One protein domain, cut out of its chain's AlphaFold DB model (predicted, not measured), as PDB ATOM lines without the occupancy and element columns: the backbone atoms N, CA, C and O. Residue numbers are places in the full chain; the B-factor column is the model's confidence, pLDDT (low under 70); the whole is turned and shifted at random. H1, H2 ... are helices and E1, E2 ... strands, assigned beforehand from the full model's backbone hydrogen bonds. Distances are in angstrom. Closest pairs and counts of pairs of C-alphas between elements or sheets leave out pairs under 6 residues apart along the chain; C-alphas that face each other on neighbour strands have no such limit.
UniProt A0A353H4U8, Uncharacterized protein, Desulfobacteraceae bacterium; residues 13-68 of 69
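This is residues 13 to 68 of the 69 residues of an uncharacterized protein of Desulfobacteraceae bacterium (UniProt A0A353H4U8). A strand-helix-strand loop makes the body: two short parallel strands, E1 and E2, lie side by side, and H1 runs back between them along the chain. After E2 a long link loops out and back so that its residues 56 to 57 pair with E2 on the side away from E1, and then H2 leads off as an arm, with residues 63 to 68 sticking out. You have 56 residues here, with two named helices and two named strands in the order E1, H1, E2, H2; the sheet's order is E1, E2, parallel, and the class is mixed, helices and strands. The whole is only just compact, close to loose, with a radius of gyration of the C-alphas of 12.0 A, and its flat outline spans 35 by 30 by 15 A.

Begin at C-alpha 13, at (219.971, 162.072, 228.507), where E1 starts; it covers residues 13 to 15. Next find C-alpha 24 at (213.081, 167.308, 210.239); from there H1, residues 24 to 37, runs 20.4 A to C-alpha 37. E2 holds residues 43 to 46 and is 10.2 A long. H2, residues 59 to 66, is 10.5 A long and ends at C-alpha 66, at (224.270, 182.603, 230.154).

Look first at E1 and E2, parallel neighbours with 13 degrees between their directions. C-alphas 13 and 44 face each other at 4.7 A, and N 15 and O 45 are within hydrogen-bond range at 2.8 A, as are N 45 and O 13 at 2.8 A. E1, H1 and E2 form a strand-helix-strand unit, two parallel neighbour strands with a helix between them along the chain, and its crossover is right-handed. Further on, residues 56 to 57 pair with residues 45 to 46 of E2, parallel. H2 is apart from both E1 and H1, and residues 63 to 68, of which 63 to 66 belong to H2, stand free. In H2 every O i to N i+4 pair is within hydrogen-bond range, in H1 8 of 10.

The two C-alphas farthest apart are those of Lys 36 and Ala 68, at 35.6 A. The printed part has no cut. The link from H1 to E2 is tight, with 5 residues, the link from E1 to H1 is short, with 8, and the link from E2 to H2 is long: follow it through residues 47 to 58, 12 residues with no named element. In the B-factor column the mean pLDDT of the printed part is 84.9; the model's confidence is under 70 at residues 37 to 39 and residue 68.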
ATOM      1  N   LEU A  13     219.458 162.267 229.857       88.62
ATOM      2  CA  LEU A  13     219.971 162.072 228.507       88.62
ATOM      3  C   LEU A  13     220.101 163.431 227.825       88.62
ATOM      4  O   LEU A  13     219.126 164.174 227.738       88.62
ATOM      5  N   VAL A  14     221.284 163.730 227.299       89.81
ATOM      6  CA  VAL A  14     221.525 164.919 226.478       89.81
ATOM      7  C   VAL A  14     221.859 164.479 225.062       89.81
ATOM      8  O   VAL A  14     222.849 163.785 224.838       89.81
ATOM      9  N   VAL A  15     221.032 164.892 224.107       89.88
ATOM     10  CA  VAL A  15     221.240 164.648 222.682       89.88
ATOM     11  C   VAL A  15     221.808 165.911 222.053       89.88
ATOM     12  O   VAL A  15     221.195 166.975 222.103       89.88
ATOM     13  N   TRP A  16     222.986 165.784 221.448       90.00
ATOM     14  CA  TRP A  16     223.618 166.865 220.702       90.00
ATOM     15  C   TRP A  16     223.582 166.552 219.208       90.00
ATOM     16  O   TRP A  16     224.117 165.532 218.769       90.00
ATOM     17  N   ARG A  17     222.930 167.410 218.427       89.12
ATOM     18  CA  ARG A  17     222.761 167.275 216.981       89.12
ATOM     19  C   ARG A  17     223.428 168.432 216.268       89.12
ATOM     20  O   ARG A  17     223.365 169.581 216.710       89.12
ATOM     21  N   ASP A  18     224.042 168.103 215.141       88.12
ATOM     22  CA  ASP A  18     224.359 169.107 214.143       88.12
ATOM     23  C   ASP A  18     223.057 169.518 213.450       88.12
ATOM     24  O   ASP A  18     222.356 168.685 212.874       88.12
ATOM     25  N   MET A  19     222.714 170.799 213.557       81.94
ATOM     26  CA  MET A  19     221.491 171.352 212.980       81.94
ATOM     27  C   MET A  19     221.685 171.776 211.516       81.94
ATOM     28  O   MET A  19     220.707 172.104 210.838       81.94
ATOM     29  N   ALA A  20     222.920 171.780 211.002       87.44
ATOM     30  CA  ALA A  20     223.193 172.127 209.615       87.44
ATOM     31  C   ALA A  20     222.591 171.083 208.661       87.44
ATOM     32  O   ALA A  20     222.865 169.890 208.761       87.44
ATOM     33  N   CYS A  21     221.770 171.545 207.711       84.69
ATOM     34  CA  CYS A  21     221.112 170.696 206.706       84.69
ATOM     35  C   CYS A  21     220.277 169.539 207.293       84.69
ATOM     36  O   CYS A  21     220.045 168.535 206.616       84.69
ATOM     37  N   LEU A  22     219.817 169.674 208.538       83.69
ATOM     38  CA  LEU A  22     219.047 168.644 209.221       83.69
ATOM     39  C   LEU A  22     217.653 168.500 208.591       83.69
ATOM     40  O   LEU A  22     216.897 169.467 208.501       83.69
ATOM     41  N   ASP A  23     217.302 167.283 208.165       88.12
ATOM     42  CA  ASP A  23     215.959 166.959 207.676       88.12
ATOM     43  C   ASP A  23     215.029 166.671 208.871       88.12
ATOM     44  O   ASP A  23     215.216 165.658 209.558       88.12
ATOM     45  N   PRO A  24     213.981 167.488 209.102       85.50
ATOM     46  CA  PRO A  24     213.081 167.308 210.239       85.50
ATOM     47  C   PRO A  24     212.360 165.953 210.267       85.50
ATOM     48  O   PRO A  24     212.033 165.453 211.344       85.50
ATOM     49  N   LYS A  25     212.083 165.337 209.109       87.56
ATOM     50  CA  LYS A  25     211.396 164.036 209.041       87.56
ATOM     51  C   LYS A  25     212.317 162.900 209.460       87.56
ATOM     52  O   LYS A  25     211.882 161.998 210.178       87.56
ATOM     53  N   ILE A  26     213.570 162.938 209.003       88.50
ATOM     54  CA  ILE A  26     214.586 161.950 209.381       88.50
ATOM     55  C   ILE A  26     214.894 162.092 210.869       88.50
ATOM     56  O   ILE A  26     214.895 161.091 211.586       88.50
ATOM     57  N   GLU A  27     215.061 163.328 211.340       89.44
ATOM     58  CA  GLU A  27     215.360 163.603 212.742       89.44
ATOM     59  C   GLU A  27     214.242 163.132 213.666       89.44
ATOM     60  O   GLU A  27     214.495 162.426 214.639       89.44
ATOM     61  N   ARG A  28     212.984 163.431 213.325       88.12
ATOM     62  CA  ARG A  28     211.839 162.960 214.104       88.12
ATOM     63  C   ARG A  28     211.835 161.441 214.244       88.12
ATOM     64  O   ARG A  28     211.674 160.934 215.348       88.12
ATOM     65  N   LYS A  29     212.048 160.708 213.145       89.81
ATOM     66  CA  LYS A  29     212.080 159.239 213.166       89.81
ATOM     67  C   LYS A  29     213.225 158.706 214.031       89.81
ATOM     68  O   LYS A  29     213.038 157.711 214.727       89.81
ATOM     69  N   PHE A  30     214.389 159.351 213.978       89.25
ATOM     70  CA  PHE A  30     215.537 159.016 214.819       89.25
ATOM     71  C   PHE A  30     215.213 159.208 216.310       89.25
ATOM     72  O   PHE A  30     215.341 158.266 217.091       89.25
ATOM     73  N   LEU A  31     214.707 160.386 216.684       89.56
ATOM     74  CA  LEU A  31     214.355 160.719 218.067       89.56
ATOM     75  C   LEU A  31     213.221 159.830 218.605       89.56
ATOM     76  O   LEU A  31     213.309 159.322 219.720       89.56
ATOM     77  N   GLU A  32     212.180 159.574 217.810       88.50
ATOM     78  CA  GLU A  32     211.097 158.648 218.169       88.50
ATOM     79  C   GLU A  32     211.584 157.198 218.322       88.50
ATOM     80  O   GLU A  32     211.018 156.447 219.116       88.50
ATOM     81  N   GLY A  33     212.628 156.800 217.588       87.38
ATOM     82  CA  GLY A  33     213.313 155.519 217.769       87.38
ATOM     83  C   GLY A  33     213.988 155.430 219.136       87.38
ATOM     84  O   GLY A  33     213.698 154.511 219.896       87.38
ATOM     85  N   MET A  34     214.787 156.441 219.493       84.00
ATOM     86  CA  MET A  34     215.448 156.508 220.804       84.00
ATOM     87  C   MET A  34     214.457 156.486 221.973       84.00
ATOM     88  O   MET A  34     214.714 155.870 223.002       84.00
ATOM     89  N   LEU A  35     213.293 157.130 221.838       81.94
ATOM     90  CA  LEU A  35     212.292 157.150 222.911       81.94
ATOM     91  C   LEU A  35     211.737 155.768 223.257       81.94
ATOM     92  O   LEU A  35     211.340 155.570 224.402       81.94
ATOM     93  N   LYS A  36     211.697 154.843 222.294       74.75
ATOM     94  CA  LYS A  36     211.193 153.478 222.504       74.75
ATOM     95  C   LYS A  36     212.183 152.589 223.244       74.75
ATOM     96  O   LYS A  36     211.769 151.590 223.821       74.75
ATOM     97  N   GLU A  37     213.461 152.937 223.192       69.06
ATOM     98  CA  GLU A  37     214.545 152.142 223.767       69.06
ATOM     99  C   GLU A  37     214.935 152.652 225.162       69.06
ATOM    100  O   GLU A  37     215.408 151.880 225.990       69.06
ATOM    101  N   GLU A  38     214.643 153.922 225.464       68.69
ATOM    102  CA  GLU A  38     215.247 154.633 226.593       68.69
ATOM    103  C   GLU A  38     214.233 155.083 227.658       68.69
ATOM    104  O   GLU A  38     214.078 156.277 227.939       68.69
ATOM    105  N   ASP A  39     213.525 154.135 228.277       68.44
ATOM    106  CA  ASP A  39     212.582 154.400 229.385       68.44
ATOM    107  C   ASP A  39     213.285 154.645 230.741       68.44
ATOM    108  O   ASP A  39     212.651 154.913 231.763       68.44
ATOM    109  N   GLU A  40     214.619 154.580 230.759       77.56
ATOM    110  CA  GLU A  40     215.442 154.677 231.969       77.56
ATOM    111  C   GLU A  40     215.852 156.103 232.372       77.56
ATOM    112  O   GLU A  40     216.412 156.288 233.453       77.56
ATOM    113  N   PHE A  41     215.580 157.112 231.538       85.12
ATOM    114  CA  PHE A  41     215.962 158.502 231.810       85.12
ATOM    115  C   PHE A  41     214.803 159.334 232.363       85.12
ATOM    116  O   PHE A  41     213.676 159.322 231.857       85.12
ATOM    117  N   ASP A  42     215.098 160.131 233.386       83.81
ATOM    118  CA  ASP A  42     214.140 161.041 234.006       83.81
ATOM    119  C   ASP A  42     213.807 162.227 233.101       83.81
ATOM    120  O   ASP A  42     212.641 162.637 233.027       83.81
ATOM    121  N   GLU A  43     214.837 162.739 232.426       87.50
ATOM    122  CA  GLU A  43     214.812 163.879 231.514       87.50
ATOM    123  C   GLU A  43     215.587 163.561 230.235       87.50
ATOM    124  O   GLU A  43     216.615 162.881 230.260       87.50
ATOM    125  N   LYS A  44     215.093 164.087 229.114       89.31
ATOM    126  CA  LYS A  44     215.718 163.965 227.797       89.31
ATOM    127  C   LYS A  44     215.790 165.360 227.191       89.31
ATOM    128  O   LYS A  44     214.756 165.995 226.980       89.31
ATOM    129  N   LEU A  45     217.002 165.846 226.963       90.94
ATOM    130  CA  LEU A  45     217.295 167.214 226.552       90.94
ATOM    131  C   LEU A  45     217.960 167.219 225.171       90.94
ATOM    132  O   LEU A  45     218.698 166.288 224.847       90.94
ATOM    133  N   ILE A  46     217.728 168.255 224.364       91.88
ATOM    134  CA  ILE A  46     218.338 168.410 223.033       91.88
ATOM    135  C   ILE A  46     218.784 169.854 222.776       91.88
ATOM    136  O   ILE A  46     218.108 170.793 223.184       91.88
ATOM    137  N   ASN A  47     219.918 170.045 222.099       89.94
ATOM    138  CA  ASN A  47     220.547 171.350 221.809       89.94
ATOM    139  C   ASN A  47     219.854 172.189 220.714       89.94
ATOM    140  O   ASN A  47     220.494 173.020 220.076       89.94
ATOM    141  N   GLY A  48     218.574 171.942 220.462       80.56
ATOM    142  CA  GLY A  48     217.780 172.681 219.493       80.56
ATOM    143  C   GLY A  48     216.298 172.557 219.812       80.56
ATOM    144  O   GLY A  48     215.907 171.912 220.788       80.56
ATOM    145  N   ASP A  49     215.459 173.189 219.003       79.25
ATOM    146  CA  ASP A  49     214.015 173.010 219.113       79.25
ATOM    147  C   ASP A  49     213.577 171.729 218.389       79.25
ATOM    148  O   ASP A  49     214.074 171.393 217.309       79.25
ATOM    149  N   THR A  50     212.647 170.988 218.985       78.44
ATOM    150  CA  THR A  50     212.077 169.785 218.378       78.44
ATOM    151  C   THR A  50     210.614 169.644 218.761       78.44
ATOM    152  O   THR A  50     210.237 169.734 219.926       78.44
ATOM    153  N   ALA A  51     209.774 169.336 217.772       77.56
ATOM    154  CA  ALA A  51     208.374 168.984 218.001       77.56
ATOM    155  C   ALA A  51     208.196 167.520 218.455       77.56
ATOM    156  O   ALA A  51     207.070 167.016 218.495       77.56
ATOM    157  N   THR A  52     209.292 166.805 218.733       84.44
ATOM    158  CA  THR A  52     209.249 165.395 219.129       84.44
ATOM    159  C   THR A  52     208.856 165.277 220.605       84.44
ATOM    160  O   THR A  52     209.601 165.751 221.465       84.44
ATOM    161  N   PRO A  53     207.714 164.643 220.936       83.50
ATOM    162  CA  PRO A  53     207.267 164.512 222.320       83.50
ATOM    163  C   PRO A  53     208.305 163.801 223.190       83.50
ATOM    164  O   PRO A  53     208.895 162.820 222.765       83.50
ATOM    165  N   GLY A  54     208.493 164.257 224.428       86.56
ATOM    166  CA  GLY A  54     209.405 163.614 225.381       86.56
ATOM    167  C   GLY A  54     210.840 164.144 225.368       86.56
ATOM    168  O   GLY A  54     211.572 163.830 226.301       86.56
ATOM    169  N   PHE A  55     211.214 164.983 224.396       89.19
ATOM    170  CA  PHE A  55     212.428 165.799 224.454       89.19
ATOM    171  C   PHE A  55     212.103 167.233 224.875       89.19
ATOM    172  O   PHE A  55     211.071 167.784 224.496       89.19
ATOM    173  N   GLN A  56     212.992 167.838 225.658       90.06
ATOM    174  CA  GLN A  56     212.933 169.252 226.024       90.06
ATOM    175  C   GLN A  56     214.118 169.993 225.401       90.06
ATOM    176  O   GLN A  56     215.245 169.497 225.403       90.06
ATOM    177  N   SER A  57     213.869 171.189 224.871       89.75
ATOM    178  CA  SER A  57     214.933 172.018 224.307       89.75
ATOM    179  C   SER A  57     215.845 172.571 225.406       89.75
ATOM    180  O   SER A  57     215.377 173.094 226.421       89.75
ATOM    181  N   LEU A  58     217.155 172.498 225.177       90.62
ATOM    182  CA  LEU A  58     218.178 173.115 226.017       90.62
ATOM    183  C   LEU A  58     218.232 174.633 225.861       90.62
ATOM    184  O   LEU A  58     218.762 175.287 226.752       90.62
ATOM    185  N   ASP A  59     217.676 175.212 224.796       87.31
ATOM    186  CA  ASP A  59     217.853 176.631 224.465       87.31
ATOM    187  C   ASP A  59     217.436 177.559 225.609       87.31
ATOM    188  O   ASP A  59     218.138 178.511 225.945       87.31
ATOM    189  N   SER A  60     216.299 177.270 226.245       81.94
ATOM    190  CA  SER A  60     215.804 178.077 227.368       81.94
ATOM    191  C   SER A  60     216.651 177.909 228.631       81.94
ATOM    192  O   SER A  60     216.813 178.861 229.393       81.94
ATOM    193  N   LEU A  61     217.194 176.708 228.862       82.50
ATOM    194  CA  LEU A  61     218.109 176.454 229.975       82.50
ATOM    195  C   LEU A  61     219.443 177.165 229.737       82.50
ATOM    196  O   LEU A  61     219.945 177.837 230.631       82.50
ATOM    197  N   PHE A  62     219.975 177.060 228.523       83.62
ATOM    198  CA  PHE A  62     221.226 177.683 228.125       83.62
ATOM    199  C   PHE A  62     221.148 179.205 228.243       83.62
ATOM    200  O   PHE A  62     221.986 179.794 228.914       83.62
ATOM    201  N   LYS A  63     220.099 179.840 227.697       85.75
ATOM    202  CA  LYS A  63     219.871 181.289 227.847       85.75
ATOM    203  C   LYS A  63     219.870 181.719 229.308       85.75
ATOM    204  O   LYS A  63     220.595 182.632 229.667       85.75
ATOM    205  N   ARG A  64     219.130 181.006 230.164       85.69
ATOM    206  CA  ARG A  64     219.069 181.315 231.599       85.69
ATOM    207  C   ARG A  64     220.433 181.230 232.280       85.69
ATOM    208  O   ARG A  64     220.714 182.043 233.147       85.69
ATOM    209  N   LEU A  65     221.242 180.230 231.931       85.00
ATOM    210  CA  LEU A  65     222.579 180.065 232.504       85.00
ATOM    211  C   LEU A  65     223.547 181.143 232.007       85.00
ATOM    212  O   LEU A  65     224.362 181.607 232.788       85.00
ATOM    213  N   MET A  66     223.428 181.558 230.746       86.12
ATOM    214  CA  MET A  66     224.270 182.603 230.154       86.12
ATOM    215  C   MET A  66     223.868 184.025 230.577       86.12
ATOM    216  O   MET A  66     224.700 184.919 230.553       86.12
ATOM    217  N   GLU A  67     222.600 184.254 230.927       86.94
ATOM    218  CA  GLU A  67     222.089 185.531 231.457       86.94
ATOM    219  C   GLU A  67     222.300 185.679 232.974       86.94
ATOM    220  O   GLU A  67     222.015 186.734 233.535       86.94
ATOM    221  N   ALA A  68     222.750 184.620 233.652       69.31
ATOM    222  CA  ALA A  68     223.039 184.634 235.085       69.31
ATOM    223  C   ALA A  68     224.433 185.205 235.428       69.31
ATOM    224  O   ALA A  68     224.793 185.201 236.607       69.31
TER     225      ALA A  68